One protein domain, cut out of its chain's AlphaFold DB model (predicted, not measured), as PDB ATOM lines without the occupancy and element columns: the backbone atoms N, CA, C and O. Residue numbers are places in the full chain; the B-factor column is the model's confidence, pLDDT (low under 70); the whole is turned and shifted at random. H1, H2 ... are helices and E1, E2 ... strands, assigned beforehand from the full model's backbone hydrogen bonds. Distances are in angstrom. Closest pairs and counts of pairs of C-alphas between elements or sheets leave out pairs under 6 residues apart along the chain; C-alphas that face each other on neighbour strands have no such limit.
ATOM      1  N   ILE A   3     118.452 146.797 156.964       60.81
ATOM      2  CA  ILE A   3     118.076 147.212 155.604       60.81
ATOM      3  C   ILE A   3     117.857 148.740 155.447       60.81
ATOM      4  O   ILE A   3     118.306 149.282 154.436       60.81
ATOM      5  N   PRO A   4     117.258 149.482 156.410       66.00
ATOM      6  CA  PRO A   4     116.974 150.911 156.217       66.00
ATOM      7  C   PRO A   4     118.235 151.778 156.118       66.00
ATOM      8  O   PRO A   4     118.335 152.629 155.236       66.00
ATOM      9  N   LYS A   5     119.224 151.523 156.989       80.19
ATOM     10  CA  LYS A   5     120.479 152.292 157.028       80.19
ATOM     11  C   LYS A   5     121.286 152.117 155.748       80.19
ATOM     12  O   LYS A   5     121.845 153.086 155.249       80.19
ATOM     13  N   ARG A   6     121.315 150.897 155.199       86.38
ATOM     14  CA  ARG A   6     122.043 150.613 153.961       86.38
ATOM     15  C   ARG A   6     121.456 151.371 152.773       86.38
ATOM     16  O   ARG A   6     122.195 152.038 152.061       86.38
ATOM     17  N   LYS A   7     120.132 151.329 152.607       87.62
ATOM     18  CA  LYS A   7     119.454 152.031 151.509       87.62
ATOM     19  C   LYS A   7     119.714 153.542 151.548       87.62
ATOM     20  O   LYS A   7     120.023 154.131 150.518       87.62
ATOM     21  N   GLN A   8     119.632 154.154 152.731       89.75
ATOM     22  CA  GLN A   8     119.937 155.579 152.919       89.75
ATOM     23  C   GLN A   8     121.405 155.899 152.614       89.75
ATOM     24  O   GLN A   8     121.695 156.865 151.912       89.75
ATOM     25  N   TYR A   9     122.323 155.052 153.083       92.56
ATOM     26  CA  TYR A   9     123.750 155.219 152.842       92.56
ATOM     27  C   TYR A   9     124.085 155.188 151.348       92.56
ATOM     28  O   TYR A   9     124.786 156.072 150.852       92.56
ATOM     29  N   ASP A  10     123.537 154.214 150.619       91.00
ATOM     30  CA  ASP A  10     123.778 154.058 149.184       91.00
ATOM     31  C   ASP A  10     123.246 155.266 148.385       91.00
ATOM     32  O   ASP A  10     123.907 155.711 147.445       91.00
ATOM     33  N   GLN A  11     122.113 155.846 148.807       93.00
ATOM     34  CA  GLN A  11     121.509 157.052 148.217       93.00
ATOM     35  C   GLN A  11     122.231 158.357 148.587       93.00
ATOM     36  O   GLN A  11     122.118 159.348 147.867       93.00
ATOM     37  N   SER A  12     122.961 158.379 149.705       93.62
ATOM     38  CA  SER A  12     123.699 159.566 150.134       93.62
ATOM     39  C   SER A  12     124.880 159.862 149.203       93.62
ATOM     40  O   SER A  12     125.507 158.950 148.654       93.62
ATOM     41  N   GLN A  13     125.201 161.146 149.038       92.62
ATOM     42  CA  GLN A  13     126.378 161.589 148.296       92.62
ATOM     43  C   GLN A  13     127.484 162.004 149.272       92.62
ATOM     44  O   GLN A  13     127.211 162.755 150.215       92.62
ATOM     45  N   PRO A  14     128.723 161.533 149.071       91.38
ATOM     46  CA  PRO A  14     129.854 161.986 149.860       91.38
ATOM     47  C   PRO A  14     130.150 163.455 149.527       91.38
ATOM     48  O   PRO A  14     130.171 163.856 148.367       91.38
ATOM     49  N   ASN A  15     130.387 164.278 150.550       94.81
ATOM     50  CA  ASN A  15     130.844 165.655 150.363       94.81
ATOM     51  C   ASN A  15     132.276 165.791 150.879       94.81
ATOM     52  O   ASN A  15     132.521 166.300 151.977       94.81
ATOM     53  N   TRP A  16     133.222 165.302 150.075       95.62
ATOM     54  CA  TRP A  16     134.631 165.251 150.446       95.62
ATOM     55  C   TRP A  16     135.215 166.629 150.768       95.62
ATOM     56  O   TRP A  16     135.861 166.809 151.798       95.62
ATOM     57  N   LYS A  17     134.885 167.645 149.962       96.94
ATOM     58  CA  LYS A  17     135.330 169.027 150.191       96.94
ATOM     59  C   LYS A  17     134.894 169.552 151.563       96.94
ATOM     60  O   LYS A  17     135.691 170.163 152.273       96.94
ATOM     61  N   ARG A  18     133.644 169.296 151.964       96.38
ATOM     62  CA  ARG A  18     133.133 169.702 153.283       96.38
ATOM     63  C   ARG A  18     133.818 168.944 154.422       96.38
ATOM     64  O   ARG A  18     134.083 169.543 155.460       96.38
ATOM     65  N   LEU A  19     134.132 167.660 154.233       96.56
ATOM     66  CA  LEU A  19     134.886 166.869 155.214       96.56
ATOM     67  C   LEU A  19     136.304 167.412 155.408       96.56
ATOM     68  O   LEU A  19     136.727 167.588 156.546       96.56
ATOM     69  N   GLN A  20     136.999 167.759 154.325       97.75
ATOM     70  CA  GLN A  20     138.323 168.385 154.391       97.75
ATOM     71  C   GLN A  20     138.281 169.746 155.102       97.75
ATOM     72  O   GLN A  20     139.119 170.030 155.954       97.75
ATOM     73  N   GLN A  21     137.272 170.577 154.816       98.19
ATOM     74  CA  GLN A  21     137.071 171.847 155.527       98.19
ATOM     75  C   GLN A  21     136.824 171.634 157.026       98.19
ATOM     76  O   GLN A  21     137.341 172.386 157.854       98.19
ATOM     77  N   TYR A  22     136.046 170.609 157.384       98.19
ATOM     78  CA  TYR A  22     135.806 170.267 158.781       98.19
ATOM     79  C   TYR A  22     137.075 169.753 159.470       98.19
ATOM     80  O   TYR A  22     137.379 170.204 160.569       98.19
ATOM     81  N   ALA A  23     137.856 168.897 158.809       98.25
ATOM     82  CA  ALA A  23     139.152 168.430 159.295       98.25
ATOM     83  C   ALA A  23     140.114 169.597 159.575       98.25
ATOM     84  O   ALA A  23     140.664 169.690 160.672       98.25
ATOM     85  N   ALA A  24     140.221 170.548 158.644       98.38
ATOM     86  CA  ALA A  24     141.028 171.750 158.828       98.38
ATOM     87  C   ALA A  24     140.550 172.616 159.999       98.38
ATOM     88  O   ALA A  24     141.357 173.178 160.740       98.38
ATOM     89  N   ARG A  25     139.234 172.707 160.212       98.31
ATOM     90  CA  ARG A  25     138.684 173.377 161.392       98.31
ATOM     91  C   ARG A  25     139.078 172.652 162.680       98.31
ATOM     92  O   ARG A  25     139.573 173.298 163.598       98.31
ATOM     93  N   VAL A  26     138.904 171.331 162.730       98.19
ATOM     94  CA  VAL A  26     139.240 170.512 163.902       98.19
ATOM     95  C   VAL A  26     140.720 170.612 164.245       98.19
ATOM     96  O   VAL A  26     141.030 170.782 165.416       98.19
ATOM     97  N   ALA A  27     141.624 170.595 163.264       97.62
ATOM     98  CA  ALA A  27     143.062 170.734 163.514       97.62
ATOM     99  C   ALA A  27     143.428 172.067 164.191       97.62
ATOM    100  O   ALA A  27     144.322 172.103 165.032       97.62
ATOM    101  N   ARG A  28     142.711 173.152 163.868       97.06
ATOM    102  CA  ARG A  28     142.909 174.470 164.498       97.06
ATOM    103  C   ARG A  28     142.269 174.585 165.879       97.06
ATOM    104  O   ARG A  28     142.770 175.323 166.718       97.06
ATOM    105  N   GLU A  29     141.130 173.929 166.085       97.31
ATOM    106  CA  GLU A  29     140.313 174.086 167.295       97.31
ATOM    107  C   GLU A  29     140.608 173.036 168.374       97.31
ATOM    108  O   GLU A  29     140.331 173.278 169.552       97.31
ATOM    109  N   THR A  30     141.136 171.866 168.000       96.50
ATOM    110  CA  THR A  30     141.384 170.783 168.956       96.50
ATOM    111  C   THR A  30     142.481 171.158 169.947       96.50
ATOM    112  O   THR A  30     143.503 171.751 169.606       96.50
ATOM    113  N   LYS A  31     142.254 170.780 171.206       95.00
ATOM    114  CA  LYS A  31     143.226 170.898 172.299       95.00
ATOM    115  C   LYS A  31     143.800 169.542 172.703       95.00
ATOM    116  O   LYS A  31     144.569 169.474 173.657       95.00
ATOM    117  N   ALA A  32     143.422 168.475 171.997       94.62
ATOM    118  CA  ALA A  32     143.881 167.134 172.305       94.62
ATOM    119  C   ALA A  32     145.415 167.064 172.192       94.62
ATOM    120  O   ALA A  32     145.979 167.539 171.198       94.62
ATOM    121  N   PRO A  33     146.118 166.460 173.163       93.12
ATOM    122  CA  PRO A  33     147.556 166.273 173.046       93.12
ATOM    123  C   PRO A  33     147.869 165.306 171.897       93.12
ATOM    124  O   PRO A  33     147.188 164.297 171.704       93.12
ATOM    125  N   ARG A  34     148.920 165.611 171.130       92.69
ATOM    126  CA  ARG A  34     149.489 164.686 170.138       92.69
ATOM    127  C   ARG A  34     150.417 163.703 170.841       92.69
ATOM    128  O   ARG A  34     151.082 164.083 171.809       92.69
ATOM    129  N   GLU A  35     150.447 162.461 170.360       91.69
ATOM    130  CA  GLU A  35     151.319 161.417 170.906       91.69
ATOM    131  C   GLU A  35     152.800 161.824 170.753       91.69
ATOM    132  O   GLU A  35     153.170 162.624 169.888       91.69
ATOM    133  N   MET A  36     153.649 161.298 171.636       91.12
ATOM    134  CA  MET A  36     155.096 161.500 171.586       91.12
ATOM    135  C   MET A  36     155.735 160.265 170.965       91.12
ATOM    136  O   MET A  36     155.436 159.147 171.381       91.12
ATOM    137  N   TYR A  75     150.793 165.070 163.975       96.88
ATOM    138  CA  TYR A  75     149.426 164.627 163.705       96.88
ATOM    139  C   TYR A  75     148.711 164.036 164.922       96.88
ATOM    140  O   TYR A  75     149.319 163.644 165.919       96.88
ATOM    141  N   TRP A  76     147.391 163.926 164.796       97.69
ATOM    142  CA  TRP A  76     146.527 163.118 165.645       97.69
ATOM    143  C   TRP A  76     146.072 161.868 164.902       97.69
ATOM    144  O   TRP A  76     145.646 161.929 163.747       97.69
ATOM    145  N   LYS A  77     146.108 160.732 165.592       96.88
ATOM    146  CA  LYS A  77     145.545 159.469 165.118       96.88
ATOM    147  C   LYS A  77     144.040 159.458 165.378       96.88
ATOM    148  O   LYS A  77     143.613 159.586 166.525       96.88
ATOM    149  N   LEU A  78     143.244 159.324 164.321       96.81
ATOM    150  CA  LEU A  78     141.781 159.282 164.401       96.81
ATOM    151  C   LEU A  78     141.294 157.864 164.695       96.81
ATOM    152  O   LEU A  78     140.439 157.654 165.550       96.81
ATOM    153  N   THR A  79     141.840 156.892 163.970       96.06
ATOM    154  CA  THR A  79     141.553 155.466 164.134       96.06
ATOM    155  C   THR A  79     142.634 154.638 163.444       96.06
ATOM    156  O   THR A  79     143.417 155.169 162.653       96.06
ATOM    157  N   SER A  80     142.663 153.340 163.728       96.19
ATOM    158  CA  SER A  80     143.657 152.411 163.198       96.19
ATOM    159  C   SER A  80     143.005 151.102 162.797       96.19
ATOM    160  O   SER A  80     142.016 150.664 163.392       96.19
ATOM    161  N   ARG A  81     143.594 150.454 161.800       95.94
ATOM    162  CA  ARG A  81     143.303 149.072 161.438       95.94
ATOM    163  C   ARG A  81     144.601 148.298 161.304       95.94
ATOM    164  O   ARG A  81     145.630 148.896 161.019       95.94
ATOM    165  N   TYR A  82     144.554 146.992 161.505       96.50
ATOM    166  CA  TYR A  82     145.726 146.136 161.523       96.50
ATOM    167  C   TYR A  82     145.518 144.864 160.714       96.50
ATOM    168  O   TYR A  82     144.398 144.370 160.540       96.50
ATOM    169  N   TRP A  83     146.629 144.310 160.258       97.25
ATOM    170  CA  TRP A  83     146.749 142.978 159.702       97.25
ATOM    171  C   TRP A  83     148.035 142.357 160.228       97.25
ATOM    172  O   TRP A  83     149.105 142.946 160.122       97.25
ATOM    173  N   ILE A  84     147.917 141.192 160.846       96.94
ATOM    174  CA  ILE A  84     149.026 140.439 161.416       96.94
ATOM    175  C   ILE A  84     149.048 139.090 160.715       96.94
ATOM    176  O   ILE A  84     148.022 138.414 160.647       96.94
ATOM    177  N   ARG A  85     150.214 138.687 160.223       97.25
ATOM    178  CA  ARG A  85     150.477 137.346 159.708       97.25
ATOM    179  C   ARG A  85     151.655 136.757 160.460       97.25
ATOM    180  O   ARG A  85     152.690 137.402 160.543       97.25
ATOM    181  N   SER A  86     151.504 135.539 160.965       96.69
ATOM    182  CA  SER A  86     152.624 134.730 161.451       96.69
ATOM    183  C   SER A  86     152.770 133.499 160.564       96.69
ATOM    184  O   SER A  86     151.784 132.872 160.174       96.69
ATOM    185  N   GLU A  87     153.998 133.167 160.189       96.81
ATOM    186  CA  GLU A  87     154.320 131.995 159.389       96.81
ATOM    187  C   GLU A  87     155.440 131.191 160.040       96.81
ATOM    188  O   GLU A  87     156.524 131.699 160.319       96.81
ATOM    189  N   LYS A  88     155.186 129.896 160.239       94.38
ATOM    190  CA  LYS A  88     156.179 128.938 160.731       94.38
ATOM    191  C   LYS A  88     156.758 128.143 159.568       94.38
ATOM    192  O   LYS A  88     156.029 127.496 158.808       94.38
ATOM    193  N   ASN A  89     158.082 128.149 159.444       90.25
ATOM    194  CA  ASN A  89     158.803 127.438 158.392       90.25
ATOM    195  C   ASN A  89     160.009 126.657 158.956       90.25
ATOM    196  O   ASN A  89     160.203 126.532 160.166       90.25
ATOM    197  N   SER A  90     160.804 126.042 158.076       91.75
ATOM    198  CA  SER A  90     161.968 125.242 158.479       91.75
ATOM    199  C   SER A  90     163.074 126.065 159.144       91.75
ATOM    200  O   SER A  90     163.840 125.495 159.923       91.75
ATOM    201  N   TYR A  91     163.139 127.367 158.861       88.06
ATOM    202  CA  TYR A  91     164.181 128.294 159.304       88.06
ATOM    203  C   TYR A  91     163.810 129.044 160.591       88.06
ATOM    204  O   TYR A  91     164.706 129.451 161.328       88.06
ATOM    205  N   GLY A  92     162.517 129.167 160.909       93.06
ATOM    206  CA  GLY A  92     162.047 129.884 162.091       93.06
ATOM    207  C   GLY A  92     160.567 130.264 162.029       93.06
ATOM    208  O   GLY A  92     159.764 129.597 161.369       93.06
ATOM    209  N   GLU A  93     160.231 131.341 162.732       96.19
ATOM    210  CA  GLU A  93     158.934 132.015 162.681       96.19
ATOM    211  C   GLU A  93     159.112 133.444 162.164       96.19
ATOM    212  O   GLU A  93     160.023 134.149 162.587       96.19
ATOM    213  N   GLU A  94     158.251 133.866 161.246       97.19
ATOM    214  CA  GLU A  94     158.194 135.233 160.729       97.19
ATOM    215  C   GLU A  94     156.846 135.839 161.113       97.19
ATOM    216  O   GLU A  94     155.803 135.228 160.877       97.19
ATOM    217  N   ILE A  95     156.858 137.026 161.714       97.38
ATOM    218  CA  ILE A  95     155.663 137.772 162.095       97.38
ATOM    219  C   ILE A  95     155.682 139.113 161.378       97.38
ATOM    220  O   ILE A  95     156.508 139.972 161.668       97.38
ATOM    221  N   ARG A  96     154.713 139.330 160.495       97.56
ATOM    222  CA  ARG A  96     154.477 140.612 159.840       97.56
ATOM    223  C   ARG A  96     153.263 141.295 160.449       97.56
ATOM    224  O   ARG A  96     152.186 140.705 160.506       97.56
ATOM    225  N   ARG A  97     153.421 142.545 160.877       97.94
ATOM    226  CA  ARG A  97     152.346 143.412 161.368       97.94
ATOM    227  C   ARG A  97     152.267 144.654 160.495       97.94
ATOM    228  O   ARG A  97     153.202 145.440 160.472       97.94
ATOM    229  N   ASP A  98     151.143 144.832 159.821       97.56
ATOM    230  CA  ASP A  98     150.820 146.030 159.056       97.56
ATOM    231  C   ASP A  98     149.720 146.804 159.796       97.56
ATOM    232  O   ASP A  98     148.650 146.260 160.077       97.56
ATOM    233  N   VAL A  99     149.965 148.073 160.112       97.62
ATOM    234  CA  VAL A  99     149.010 148.976 160.764       97.62
ATOM    235  C   VAL A  99     148.724 150.155 159.843       97.62
ATOM    236  O   VAL A  99     149.622 150.897 159.466       97.62
ATOM    237  N   THR A 100     147.454 150.348 159.503       97.81
ATOM    238  CA  THR A 100     146.948 151.500 158.754       97.81
ATOM    239  C   THR A 100     146.327 152.486 159.729       97.81
ATOM    240  O   THR A 100     145.241 152.248 160.268       97.81
ATOM    241  N   ASN A 101     147.000 153.610 159.943       97.75
ATOM    242  CA  ASN A 101     146.527 154.709 160.770       97.75
ATOM    243  C   ASN A 101     145.876 155.786 159.897       97.75
ATOM    244  O   ASN A 101     146.471 156.270 158.935       97.75
ATOM    245  N   TYR A 102     144.664 156.188 160.265       97.94
ATOM    246  CA  TYR A 102     143.949 157.305 159.656       97.94
ATOM    247  C   TYR A 102     144.209 158.540 160.510       97.94
ATOM    248  O   TYR A 102     143.851 158.560 161.691       97.94
ATOM    249  N   CYS A 103     144.836 159.561 159.934       98.19
ATOM    250  CA  CYS A 103     145.415 160.661 160.695       98.19
ATOM    251  C   CYS A 103     144.898 162.030 160.237       98.19
ATOM    252  O   CYS A 103     144.559 162.237 159.068       98.19
ATOM    253  N   LEU A 104     144.889 162.974 161.180       98.50
ATOM    254  CA  LEU A 104     144.720 164.404 160.948       98.50
ATOM    255  C   LEU A 104     146.036 165.111 161.269       98.50
ATOM    256  O   LEU A 104     146.479 165.081 162.414       98.50
ATOM    257  N   HIS A 105     146.648 165.759 160.289       98.12
ATOM    258  CA  HIS A 105     147.835 166.571 160.520       98.12
ATOM    259  C   HIS A 105     147.494 167.919 161.172       98.12
ATOM    260  O   HIS A 105     146.373 168.418 161.058       98.12
ATOM    261  N   ALA A 106     148.479 168.533 161.827       96.69
ATOM    262  CA  ALA A 106     148.351 169.817 162.514       96.69
ATOM    263  C   ALA A 106     147.908 170.986 161.615       96.69
ATOM    264  O   ALA A 106     147.292 171.930 162.102       96.69
ATOM    265  N   ASP A 107     148.185 170.932 160.313       96.69
ATOM    266  CA  ASP A 107     147.737 171.943 159.339       96.69
ATOM    267  C   ASP A 107     146.309 171.700 158.802       96.69
ATOM    268  O   ASP A 107     145.792 172.515 158.038       96.69
ATOM    269  N   GLY A 108     145.668 170.589 159.186       97.44
ATOM    270  CA  GLY A 108     144.335 170.221 158.723       97.44
ATOM    271  C   GLY A 108     144.259 169.186 157.608       97.44
ATOM    272  O   GLY A 108     143.143 168.786 157.266       97.44
ATOM    273  N   HIS A 109     145.379 168.731 157.037       97.81
ATOM    274  CA  HIS A 109     145.327 167.711 155.992       97.81
ATOM    275  C   HIS A 109     145.072 166.309 156.566       97.81
ATOM    276  O   HIS A 109     145.606 165.916 157.605       97.81
ATOM    277  N   LEU A 110     144.249 165.533 155.860       98.50
ATOM    278  CA  LEU A 110     143.984 164.131 156.172       98.50
ATOM    279  C   LEU A 110     144.958 163.244 155.408       98.50
ATOM    280  O   LEU A 110     145.161 163.419 154.204       98.50
ATOM    281  N   PHE A 111     145.536 162.269 156.095       98.56
ATOM    282  CA  PHE A 111     146.476 161.337 155.488       98.56
ATOM    283  C   PHE A 111     146.382 159.957 156.124       98.56
ATOM    284  O   PHE A 111     145.792 159.779 157.194       98.56
ATOM    285  N   ILE A 112     146.970 158.984 155.440       98.38
ATOM    286  CA  ILE A 112     147.132 157.622 155.924       98.38
ATOM    287  C   ILE A 112     148.608 157.376 156.181       98.38
ATOM    288  O   ILE A 112     149.459 157.733 155.363       98.38
ATOM    289  N   LEU A 113     148.891 156.785 157.336       97.94
ATOM    290  CA  LEU A 113     150.203 156.283 157.708       97.94
ATOM    291  C   LEU A 113     150.115 154.765 157.809       97.94
ATOM    292  O   LEU A 113     149.434 154.246 158.694       97.94
ATOM    293  N   ASN A 114     150.800 154.072 156.905       97.75
ATOM    294  CA  ASN A 114     150.976 152.630 156.981       97.75
ATOM    295  C   ASN A 114     152.323 152.331 157.632       97.75
ATOM    296  O   ASN A 114     153.352 152.781 157.134       97.75
ATOM    297  N   GLU A 115     152.301 151.561 158.710       96.81
ATOM    298  CA  GLU A 115     153.478 151.086 159.433       96.81
ATOM    299  C   GLU A 115     153.548 149.570 159.271       96.81
ATOM    300  O   GLU A 115     152.575 148.875 159.554       96.81
ATOM    301  N   SER A 116     154.679 149.059 158.796       96.88
ATOM    302  CA  SER A 116     154.943 147.630 158.663       96.88
ATOM    303  C   SER A 116     156.086 147.258 159.593       96.88
ATOM    304  O   SER A 116     157.115 147.927 159.623       96.88
ATOM    305  N   THR A 117     155.898 146.218 160.393       97.62
ATOM    306  CA  THR A 117     156.947 145.620 161.219       97.62
ATOM    307  C   THR A 117     157.050 144.151 160.867       97.62
ATOM    308  O   THR A 117     156.055 143.430 160.931       97.62
ATOM    309  N   GLU A 118     158.250 143.708 160.527       97.44
ATOM    310  CA  GLU A 118     158.572 142.309 160.279       97.44
ATOM    311  C   GLU A 118     159.539 141.832 161.362       97.44
ATOM    312  O   GLU A 118     160.612 142.405 161.544       97.44
ATOM    313  N   GLU A 119     159.137 140.809 162.107       97.19
ATOM    314  CA  GLU A 119     159.937 140.162 163.141       97.19
ATOM    315  C   GLU A 119     160.259 138.741 162.687       97.19
ATOM    316  O   GLU A 119     159.367 137.905 162.544       97.19
ATOM    317  N   VAL A 120     161.538 138.454 162.481       96.56
ATOM    318  CA  VAL A 120     162.020 137.113 162.147       96.56
ATOM    319  C   VAL A 120     162.674 136.521 163.387       96.56
ATOM    320  O   VAL A 120     163.605 137.100 163.953       96.56
ATOM    321  N   PHE A 121     162.195 135.347 163.788       95.88
ATOM    322  CA  PHE A 121     162.686 134.520 164.885       95.88
ATOM    323  C   PHE A 121     163.344 133.263 164.298       95.88
ATOM    324  O   PHE A 121     162.676 132.234 164.129       95.88
ATOM    325  N   PRO A 122     164.641 133.310 163.942       94.31
ATOM    326  CA  PRO A 122     165.331 132.147 163.410       94.31
ATOM    327  C   PRO A 122     165.455 131.069 164.493       94.31
ATOM    328  O   PRO A 122     165.554 131.371 165.681       94.31
ATOM    329  N   LYS A 123     165.544 129.795 164.098       93.75
ATOM    330  CA  LYS A 123     165.820 128.698 165.049       93.75
ATOM    331  C   LYS A 123     167.153 128.857 165.785       93.75
ATOM    332  O   LYS A 123     167.316 128.322 166.878       93.75
ATOM    333  N   GLN A 124     168.115 129.525 165.152       91.94
ATOM    334  CA  GLN A 124     169.443 129.796 165.686       91.94
ATOM    335  C   GLN A 124     169.849 131.218 165.306       91.94
ATOM    336  O   GLN A 124     169.810 131.574 164.130       91.94
ATOM    337  N   GLY A 125     170.272 132.006 166.290       92.00
ATOM    338  CA  GLY A 125     170.704 133.387 166.091       92.00
ATOM    339  C   GLY A 125     169.752 134.417 166.704       92.00
ATOM    340  O   GLY A 125     168.764 134.053 167.344       92.00
ATOM    341  N   PRO A 126     170.087 135.708 166.571       94.56
ATOM    342  CA  PRO A 126     169.286 136.785 167.130       94.56
ATOM    343  C   PRO A 126     167.999 137.010 166.328       94.56
ATOM    344  O   PRO A 126     167.939 136.748 165.127       94.56
ATOM    345  N   MET A 127     166.991 137.558 167.004       94.81
ATOM    346  CA  MET A 127     165.797 138.104 166.362       94.81
ATOM    347  C   MET A 127     166.180 139.273 165.450       94.81
ATOM    348  O   MET A 127     166.987 140.126 165.830       94.81
ATOM    349  N   ILE A 128     165.561 139.330 164.274       94.50
ATOM    350  CA  ILE A 128     165.711 140.428 163.320       94.50
ATOM    351  C   ILE A 128     164.389 141.190 163.283       94.50
ATOM    352  O   ILE A 128     163.334 140.572 163.163       94.50
ATOM    353  N   ILE A 129     164.450 142.517 163.399       94.44
ATOM    354  CA  ILE A 129     163.284 143.394 163.263       94.44
ATOM    355  C   ILE A 129     163.542 144.371 162.121       94.44
ATOM    356  O   ILE A 129     164.520 145.121 162.164       94.44
ATOM    357  N   THR A 130     162.634 144.399 161.152       94.25
ATOM    358  CA  THR A 130     162.587 145.401 160.083       94.25
ATOM    359  C   THR A 130     161.343 146.260 160.268       94.25
ATOM    360  O   THR A 130     160.275 145.753 160.614       94.25
ATOM    361  N   GLN A 131     161.480 147.569 160.071       94.44
ATOM    362  CA  GLN A 131     160.381 148.522 160.181       94.44
ATOM    363  C   GLN A 131     160.347 149.408 158.945       94.44
ATOM    364  O   GLN A 131     161.336 150.071 158.640       94.44
ATOM    365  N   ASP A 132     159.186 149.464 158.301       94.69
ATOM    366  CA  ASP A 132     158.918 150.334 157.165       94.69
ATOM    367  C   ASP A 132     157.713 151.222 157.461       94.69
ATOM    368  O   ASP A 132     156.768 150.831 158.151       94.69
ATOM    369  N   SER A 133     157.716 152.432 156.908       94.94
ATOM    370  CA  SER A 133     156.554 153.312 156.975       94.94
ATOM    371  C   SER A 133     156.324 154.025 155.652       94.94
ATOM    372  O   SER A 133     157.260 154.362 154.928       94.94
ATOM    373  N   SER A 134     155.058 154.253 155.323       96.69
ATOM    374  CA  SER A 134     154.663 155.058 154.171       96.69
ATOM    375  C   SER A 134     153.514 155.984 154.536       96.69
ATOM    376  O   SER A 134     152.629 155.635 155.320       96.69
ATOM    377  N   ARG A 135     153.542 157.188 153.966       97.31
ATOM    378  CA  ARG A 135     152.569 158.250 154.218       97.31
ATOM    379  C   ARG A 135     152.046 158.784 152.896       97.31
ATOM    380  O   ARG A 135     152.837 159.112 152.017       97.31
ATOM    381  N   TYR A 136     150.730 158.920 152.772       97.94
ATOM    382  CA  TYR A 136     150.106 159.519 151.592       97.94
ATOM    383  C   TYR A 136     148.754 160.162 151.934       97.94
ATOM    384  O   TYR A 136     148.156 159.882 152.974       97.94
ATOM    385  N   GLY A 137     148.295 161.083 151.082       98.12
ATOM    386  CA  GLY A 137     147.053 161.825 151.302       98.12
ATOM    387  C   GLY A 137     145.829 160.911 151.300       98.12
ATOM    388  O   GLY A 137     145.690 160.067 150.421       98.12
ATOM    389  N   MET A 138     144.935 161.101 152.271       98.12
ATOM    390  CA  MET A 138     143.722 160.295 152.383       98.12
ATOM    391  C   MET A 138     142.773 160.638 151.239       98.12
ATOM    392  O   MET A 138     142.439 161.805 151.023       98.12
ATOM    393  N   THR A 139     142.320 159.619 150.525       97.38
ATOM    394  CA  THR A 139     141.311 159.757 149.476       97.38
ATOM    395  C   THR A 139     139.899 159.647 150.048       97.38
ATOM    396  O   THR A 139     139.680 159.146 151.154       97.38
ATOM    397  N   GLU A 140     138.904 160.075 149.268       96.69
ATOM    398  CA  GLU A 140     137.498 159.902 149.637       96.69
ATOM    399  C   GLU A 140     137.159 158.424 149.883       96.69
ATOM    400  O   GLU A 140     136.555 158.093 150.901       96.69
ATOM    401  N   ALA A 141     137.600 157.523 149.000       95.38
ATOM    402  CA  ALA A 141     137.333 156.091 149.120       95.38
ATOM    403  C   ALA A 141     137.843 155.513 150.449       95.38
ATOM    404  O   ALA A 141     137.161 154.698 151.071       95.38
ATOM    405  N   GLU A 142     139.007 155.964 150.908       96.12
ATOM    406  CA  GLU A 142     139.588 155.531 152.177       96.12
ATOM    407  C   GLU A 142     138.874 156.136 153.380       96.12
ATOM    408  O   GLU A 142     138.658 155.449 154.376       96.12
ATOM    409  N   ALA A 143     138.420 157.386 153.290       95.44
ATOM    410  CA  ALA A 143     137.585 157.972 154.332       95.44
ATOM    411  C   ALA A 143     136.262 157.206 154.504       95.44
ATOM    412  O   ALA A 143     135.813 156.994 155.634       95.44
ATOM    413  N   LEU A 144     135.662 156.734 153.404       95.50
ATOM    414  CA  LEU A 144     134.424 155.946 153.434       95.50
ATOM    415  C   LEU A 144     134.604 154.558 154.059       95.50
ATOM    416  O   LEU A 144     133.630 153.971 154.526       95.50
ATOM    417  N   VAL A 145     135.829 154.024 154.142       95.00
ATOM    418  CA  VAL A 145     136.095 152.765 154.864       95.00
ATOM    419  C   VAL A 145     135.671 152.876 156.335       95.00
ATOM    420  O   VAL A 145     135.222 151.887 156.924       95.00
ATOM    421  N   LEU A 146     135.740 154.078 156.918       95.31
ATOM    422  CA  LEU A 146     135.367 154.349 158.308       95.31
ATOM    423  C   LEU A 146     133.853 154.290 158.568       95.31
ATOM    424  O   LEU A 146     133.437 154.244 159.728       95.31
ATOM    425  N   ASP A 147     133.029 154.255 157.519       95.38
ATOM    426  CA  ASP A 147     131.572 154.149 157.643       95.38
ATOM    427  C   ASP A 147     131.076 152.718 157.904       95.38
ATOM    428  O   ASP A 147     129.892 152.498 158.181       95.38
ATOM    429  N   PHE A 148     131.977 151.739 157.836       94.50
ATOM    430  CA  PHE A 148     131.683 150.318 157.991       94.50
ATOM    431  C   PHE A 148     132.328 149.761 159.254       94.50
ATOM    432  O   PHE A 148     133.395 150.218 159.678       94.50
ATOM    433  N   GLU A 149     131.700 148.743 159.841       92.62
ATOM    434  CA  GLU A 149     132.353 147.983 160.904       92.62
ATOM    435  C   GLU A 149     133.615 147.305 160.357       92.62
ATOM    436  O   GLU A 149     133.626 146.861 159.204       92.62
ATOM    437  N   PRO A 150     134.702 147.226 161.138       93.38
ATOM    438  CA  PRO A 150     135.848 146.433 160.738       93.38
ATOM    439  C   PRO A 150     135.461 144.949 160.707       93.38
ATOM    440  O   PRO A 150     134.766 144.440 161.591       93.38
ATOM    441  N   LYS A 151     135.899 144.243 159.664       92.19
ATOM    442  CA  LYS A 151     135.702 142.805 159.530       92.19
ATOM    443  C   LYS A 151     136.830 142.094 160.262       92.19
ATOM    444  O   LYS A 151     137.953 142.045 159.770       92.19
ATOM    445  N   PHE A 152     136.508 141.529 161.418       91.31
ATOM    446  CA  PHE A 152     137.442 140.698 162.165       91.31
ATOM    447  C   PHE A 152     137.475 139.291 161.580       91.31
ATOM    448  O   PHE A 152     136.429 138.658 161.415       91.31
ATOM    449  N   TYR A 153     138.672 138.798 161.283       90.12
ATOM    450  CA  TYR A 153     138.886 137.383 161.020       90.12
ATOM    451  C   TYR A 153     140.224 136.926 161.589       90.12
ATOM    452  O   TYR A 153     141.198 137.682 161.618       90.12
ATOM    453  N   SER A 154     140.245 135.672 162.034       90.75
ATOM    454  CA  SER A 154     141.442 134.991 162.507       90.75
ATOM    455  C   SER A 154     141.502 133.590 161.912       90.75
ATOM    456  O   SER A 154     140.519 132.851 161.991       90.75
ATOM    457  N   SER A 155     142.644 133.203 161.353       92.38
ATOM    458  CA  SER A 155     142.930 131.828 160.943       92.38
ATOM    459  C   SER A 155     144.159 131.320 161.679       92.38
ATOM    460  O   SER A 155     145.141 132.048 161.822       92.38
ATOM    461  N   THR A 156     144.122 130.071 162.133       88.62
ATOM    462  CA  THR A 156     145.237 129.411 162.819       88.62
ATOM    463  C   THR A 156     145.790 128.279 161.956       88.62
ATOM    464  O   THR A 156     145.062 127.653 161.188       88.62
ATOM    465  N   GLY A 157     147.096 128.025 162.053       88.62
ATOM    466  CA  GLY A 157     147.770 126.998 161.265       88.62
ATOM    467  C   GLY A 157     149.254 127.293 161.085       88.62
ATOM    468  O   GLY A 157     149.839 128.061 161.845       88.62
ATOM    469  N   ARG A 158     149.860 126.686 160.056       89.06
ATOM    470  CA  ARG A 158     151.242 126.988 159.645       89.06
ATOM    471  C   ARG A 158     151.419 128.464 159.275       89.06
ATOM    472  O   ARG A 158     152.460 129.041 159.562       89.06
ATOM    473  N   ILE A 159     150.394 129.033 158.648       93.81
ATOM    474  CA  ILE A 159     150.230 130.468 158.456       93.81
ATOM    475  C   ILE A 159     149.022 130.867 159.296       93.81
ATOM    476  O   ILE A 159     147.923 130.345 159.086       93.81
ATOM    477  N   SER A 160     149.227 131.757 160.256       94.50
ATOM    478  CA  SER A 160     148.157 132.401 161.001       94.50
ATOM    479  C   SER A 160     147.969 133.828 160.505       94.50
ATOM    480  O   SER A 160     148.920 134.501 160.110       94.50
ATOM    481  N   VAL A 161     146.719 134.279 160.486       95.38
ATOM    482  CA  VAL A 161     146.364 135.655 160.136       95.38
ATOM    483  C   VAL A 161     145.370 136.155 161.165       95.38
ATOM    484  O   VAL A 161     144.426 135.441 161.489       95.38
ATOM    485  N   GLU A 162     145.562 137.373 161.651       95.31
ATOM    486  CA  GLU A 162     144.623 138.099 162.499       95.31
ATOM    487  C   GLU A 162     144.490 139.524 161.969       95.31
ATOM    488  O   GLU A 162     145.488 140.212 161.751       95.31
ATOM    489  N   THR A 163     143.271 139.996 161.727       95.12
ATOM    490  CA  THR A 163     143.108 141.323 161.134       95.12
ATOM    491  C   THR A 163     141.734 141.925 161.362       95.12
ATOM    492  O   THR A 163     140.733 141.227 161.530       95.12
ATOM    493  N   ASN A 164     141.701 143.254 161.297       94.88
ATOM    494  CA  ASN A 164     140.494 144.063 161.213       94.88
ATOM    495  C   ASN A 164     140.571 145.081 160.048       94.88
ATOM    496  O   ASN A 164     139.831 146.070 160.016       94.88
ATOM    497  N   ARG A 165     141.500 144.853 159.103       90.62
ATOM    498  CA  ARG A 165     141.853 145.764 158.006       90.62
ATOM    499  C   ARG A 165     140.661 146.070 157.115       90.62
ATOM    500  O   ARG A 165     140.360 147.233 156.839       90.62
ATOM    501  N   ASP A 166     139.957 145.030 156.697       91.00
ATOM    502  CA  ASP A 166     138.927 145.162 155.678       91.00
ATOM    503  C   ASP A 166     137.596 145.632 156.291       91.00
ATOM    504  O   ASP A 166     137.221 145.208 157.384       91.00
ATOM    505  N   PRO A 167     136.847 146.530 155.629       91.94
ATOM    506  CA  PRO A 167     135.503 146.885 156.072       91.94
ATOM    507  C   PRO A 167     134.527 145.727 155.835       91.94
ATOM    508  O   PRO A 167     134.470 145.156 154.743       91.94
ATOM    509  N   ASP A 168     133.685 145.428 156.823       92.19
ATOM    510  CA  ASP A 168     132.518 144.576 156.633       92.19
ATOM    511  C   ASP A 168     131.464 145.360 155.845       92.19
ATOM    512  O   ASP A 168     130.604 146.054 156.391       92.19
ATOM    513  N   ARG A 169     131.531 145.234 154.517       87.88
ATOM    514  CA  ARG A 169     130.607 145.908 153.604       87.88
ATOM    515  C   ARG A 169     129.153 145.512 153.824       87.88
ATOM    516  O   ARG A 169     128.299 146.201 153.291       87.88
ATOM    517  N   SER A 170     128.832 144.453 154.570       86.75
ATOM    518  CA  SER A 170     127.444 144.127 154.924       86.75
ATOM    519  C   SER A 170     126.935 144.922 156.138       86.75
ATOM    520  O   SER A 170     125.724 145.098 156.302       86.75
ATOM    521  N   LYS A 171     127.848 145.466 156.953       88.88
ATOM    522  CA  LYS A 171     127.568 146.173 158.209       88.88
ATOM    523  C   LYS A 171     127.955 147.646 158.115       88.88
ATOM    524  O   LYS A 171     128.989 148.092 158.608       88.88
ATOM    525  N   VAL A 172     127.068 148.413 157.490       90.44
ATOM    526  CA  VAL A 172     127.137 149.877 157.498       90.44
ATOM    527  C   VAL A 172     126.791 150.404 158.896       90.44
ATOM    528  O   VAL A 172     125.730 150.082 159.439       90.44
ATOM    529  N   LYS A 173     127.659 151.247 159.462       89.56
ATOM    530  CA  LYS A 173     127.479 151.854 160.792       89.56
ATOM    531  C   LYS A 173     126.512 153.031 160.748       89.56
ATOM    532  O   LYS A 173     125.661 153.193 161.632       89.56
ATOM    533  N   TYR A 174     126.631 153.837 159.696       90.69
ATOM    534  CA  TYR A 174     125.993 155.144 159.582       90.69
ATOM    535  C   TYR A 174     125.115 155.250 158.338       90.69
ATOM    536  O   TYR A 174     125.346 154.604 157.331       90.69
ATOM    537  N   HIS A 175     124.088 156.086 158.391       88.69
ATOM    538  CA  HIS A 175     123.116 156.223 157.305       88.69
ATOM    539  C   HIS A 175     123.587 157.138 156.158       88.69
ATOM    540  O   HIS A 175     122.863 157.285 155.180       88.69
ATOM    541  N   ALA A 176     124.761 157.769 156.272       92.44
ATOM    542  CA  ALA A 176     125.305 158.679 155.268       92.44
ATOM    543  C   ALA A 176     126.823 158.499 155.113       92.44
ATOM    544  O   ALA A 176     127.520 158.220 156.091       92.44
ATOM    545  N   LYS A 177     127.312 158.679 153.883       95.69
ATOM    546  CA  LYS A 177     128.735 158.630 153.518       95.69
ATOM    547  C   LYS A 177     129.541 159.733 154.213       95.69
ATOM    548  O   LYS A 177     129.123 160.890 154.247       95.69
ATOM    549  N   GLY A 178     130.709 159.380 154.741       95.12
ATOM    550  CA  GLY A 178     131.644 160.270 155.434       95.12
ATOM    551  C   GLY A 178     131.332 160.516 156.915       95.12
ATOM    552  O   GLY A 178     132.010 161.321 157.568       95.12
ATOM    553  N   MET A 179     130.320 159.848 157.468       95.56
ATOM    554  CA  MET A 179     129.918 160.009 158.868       95.56
ATOM    555  C   MET A 179     130.954 159.450 159.845       95.56
ATOM    556  O   MET A 179     131.184 160.056 160.886       95.56
ATOM    557  N   GLY A 180     131.610 158.342 159.514       96.06
ATOM    558  CA  GLY A 180     132.651 157.726 160.330       96.06
ATOM    559  C   GLY A 180     133.838 158.659 160.531       96.06
ATOM    560  O   GLY A 180     134.245 158.895 161.668       96.06
ATOM    561  N   LEU A 181     134.325 159.279 159.451       97.44
ATOM    562  CA  LEU A 181     135.363 160.305 159.543       97.44
ATOM    563  C   LEU A 181     134.875 161.536 160.323       97.44
ATOM    564  O   LEU A 181     135.579 162.014 161.208       97.44
ATOM    565  N   SER A 182     133.664 162.028 160.039       97.38
ATOM    566  CA  SER A 182     133.089 163.182 160.751       97.38
ATOM    567  C   SER A 182     133.015 162.950 162.259       97.38
ATOM    568  O   SER A 182     133.349 163.833 163.044       97.38
ATOM    569  N   LEU A 183     132.600 161.755 162.678       96.94
ATOM    570  CA  LEU A 183     132.507 161.389 164.087       96.94
ATOM    571  C   LEU A 183     133.881 161.204 164.728       96.94
ATOM    572  O   LEU A 183     134.058 161.626 165.865       96.94
ATOM    573  N   ALA A 184     134.860 160.643 164.012       97.19
ATOM    574  CA  ALA A 184     136.229 160.542 164.512       97.19
ATOM    575  C   ALA A 184     136.862 161.931 164.724       97.19
ATOM    576  O   ALA A 184     137.473 162.189 165.760       97.19
ATOM    577  N   LEU A 185     136.646 162.856 163.786       98.00
ATOM    578  CA  LEU A 185     137.066 164.255 163.902       98.00
ATOM    579  C   LEU A 185     136.355 164.977 165.054       98.00
ATOM    580  O   LEU A 185     136.992 165.698 165.820       98.00
ATOM    581  N   LYS A 186     135.048 164.752 165.221       97.56
ATOM    582  CA  LYS A 186     134.286 165.287 166.354       97.56
ATOM    583  C   LYS A 186     134.824 164.766 167.689       97.56
ATOM    584  O   LYS A 186     135.058 165.561 168.592       97.56
ATOM    585  N   ALA A 187     135.074 163.461 167.794       96.81
ATOM    586  CA  ALA A 187     135.638 162.854 168.996       96.81
ATOM    587  C   ALA A 187     137.013 163.445 169.336       96.81
ATOM    588  O   ALA A 187     137.294 163.714 170.501       96.81
ATOM    589  N   LEU A 188     137.851 163.710 168.328       96.56
ATOM    590  CA  LEU A 188     139.128 164.395 168.526       96.56
ATOM    591  C   LEU A 188     138.955 165.835 169.034       96.56
ATOM    592  O   LEU A 188     139.734 166.284 169.870       96.56
ATOM    593  N   LEU A 189     137.959 166.569 168.536       95.62
ATOM    594  CA  LEU A 189     137.662 167.933 168.989       95.62
ATOM    595  C   LEU A 189     137.175 167.967 170.449       95.62
ATOM    596  O   LEU A 189     137.457 168.916 171.179       95.62
ATOM    597  N   GLU A 190     136.441 166.937 170.867       94.44
ATOM    598  CA  GLU A 190     135.862 166.815 172.210       94.44
ATOM    599  C   GLU A 190     136.837 166.227 173.243       94.44
ATOM    600  O   GLU A 190     136.613 166.375 174.445       94.44
ATOM    601  N   ARG A 191     137.934 165.604 172.797       89.44
ATOM    602  CA  ARG A 191     138.978 165.039 173.660       89.44
ATOM    603  C   ARG A 191     139.751 166.172 174.348       89.44
ATOM    604  O   ARG A 191     140.510 166.893 173.701       89.44
TER     605      ARG A 191
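What this domain is: This is residues 3 to 36 and 75 to 191 of the 192 residues of an uncharacterized protein of Actinomadura latina (UniProt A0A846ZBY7). A long, twisted antiparallel sheet runs away from a group of helices at one end: the long strands E1 to E4 form a four-strand blade, the short hairpin of E6 and E7 adds to it beside E1, and H2 and H4, side by side, lie with H3 at the end where E1 and E3 begin and E2 and E4 end. The small two-strand sheet of E5 and E8 lies beside this group, on the side toward E6, into which E5 runs on, with H1 by E8. The printed part has 151 residues, with four named helices and eight named strands in the order H1 H2 E1 E2 E3 E4 H3 E5 E6 E7 E8 H4; the large sheet has the order E4 E3 E2 E1 E7 E6. The class is mixed, helices and strands, and the whole is loose, with a radius of gyration of the C-alphas of 18.4 A and spans of 55 by 40 by 23 A.

Where its parts are: H1 is residues 3 to 11, beginning at C-alpha 3 (118.076, 147.212, 155.604). H2, residues 16 to 29, is 19.9 A long from first to last C-alpha. After the cut, E1, residues 75 to 88, begins at C-alpha 75 (149.426, 164.627, 163.705), measures 36.4 A and bends by 78 degrees at residue 78. E2, residues 92 to 105, measures 39.4 A and bends by 52 degrees at residue 102. E3, residues 110 to 122, measures 39.1 A, and E4, residues 128 to 137, measures 30.8 A. H3 is residues 140 to 145. E5, residues 148 to 150, runs on into E6, residues 153 to 155, across a break of 2 residues at 28 degrees. E7 is residues 159 to 163 and E8 is residues 167 to 172. H4, residues 179 to 190, is 16.1 A long and ends at C-alpha 190 (135.862, 166.815, 172.210).

How they stand to each other: E1, E2, E3 and E4 form a meander, each strand the antiparallel neighbour of the one before. In the hairpin of E1 and E2, N 85 and O 96 are 2.8 A apart, within hydrogen-bond range. So are N 97 and O 117 of the hairpin E2 and E3, at 2.8 A, and N 116 and O 132 of the hairpin E3 and E4, at 2.8 A. E7 is antiparallel to E1, with N 84 and O 162 at 2.8 A, and in the hairpin of E6 and E7, N 155 and O 161 are 2.9 A apart. E4 and E6 are the edge strands. H4 is on this sheet at a height over the sheet of 9.6 A, and the two make two layers, helix and sheet. H4 lies over E1, slantwise to it at 41 degrees on the local plane; their closest C-alphas, of Leu 78 and Ala 184, are 5.7 A apart. H2 touches H4, the same way at a shallow tilt of 10 degrees, with the C-alphas of Val 26 and Leu 189 closest at 5.9 A. H2 only grazes the sheet, with residues 19 to 27. H3 also only grazes it, with residues 142 to 143. H4 touches H3 with residues 180 to 181 alone, about perpendicular at 83 degrees; the C-alphas of Ala 143 and Leu 181 are closest, at 6.1 A. E5 and E8 are antiparallel, with N 168 and O 149 at 2.8 A. The closest C-alphas of H1 and E8, those of Arg 6 and Val 172, are 6.2 A apart. H1 is not on the large sheet. In H1, H2, H3 and H4 every O i to N i+4 pair is within hydrogen-bond range.

The domain as a whole: The two C-alphas farthest apart, those of Gln 11 and Gln 124, are 57.8 A apart. Residues 37 to 74 are not printed, and C-alphas 36 and 75 are 10.2 A apart across the cut, in the link from H2 to E1. Of the links that are printed whole, E8 to H4 is short and the others are tight. The mean pLDDT of the printed part is 94.4; residues 3 to 4 are under 70.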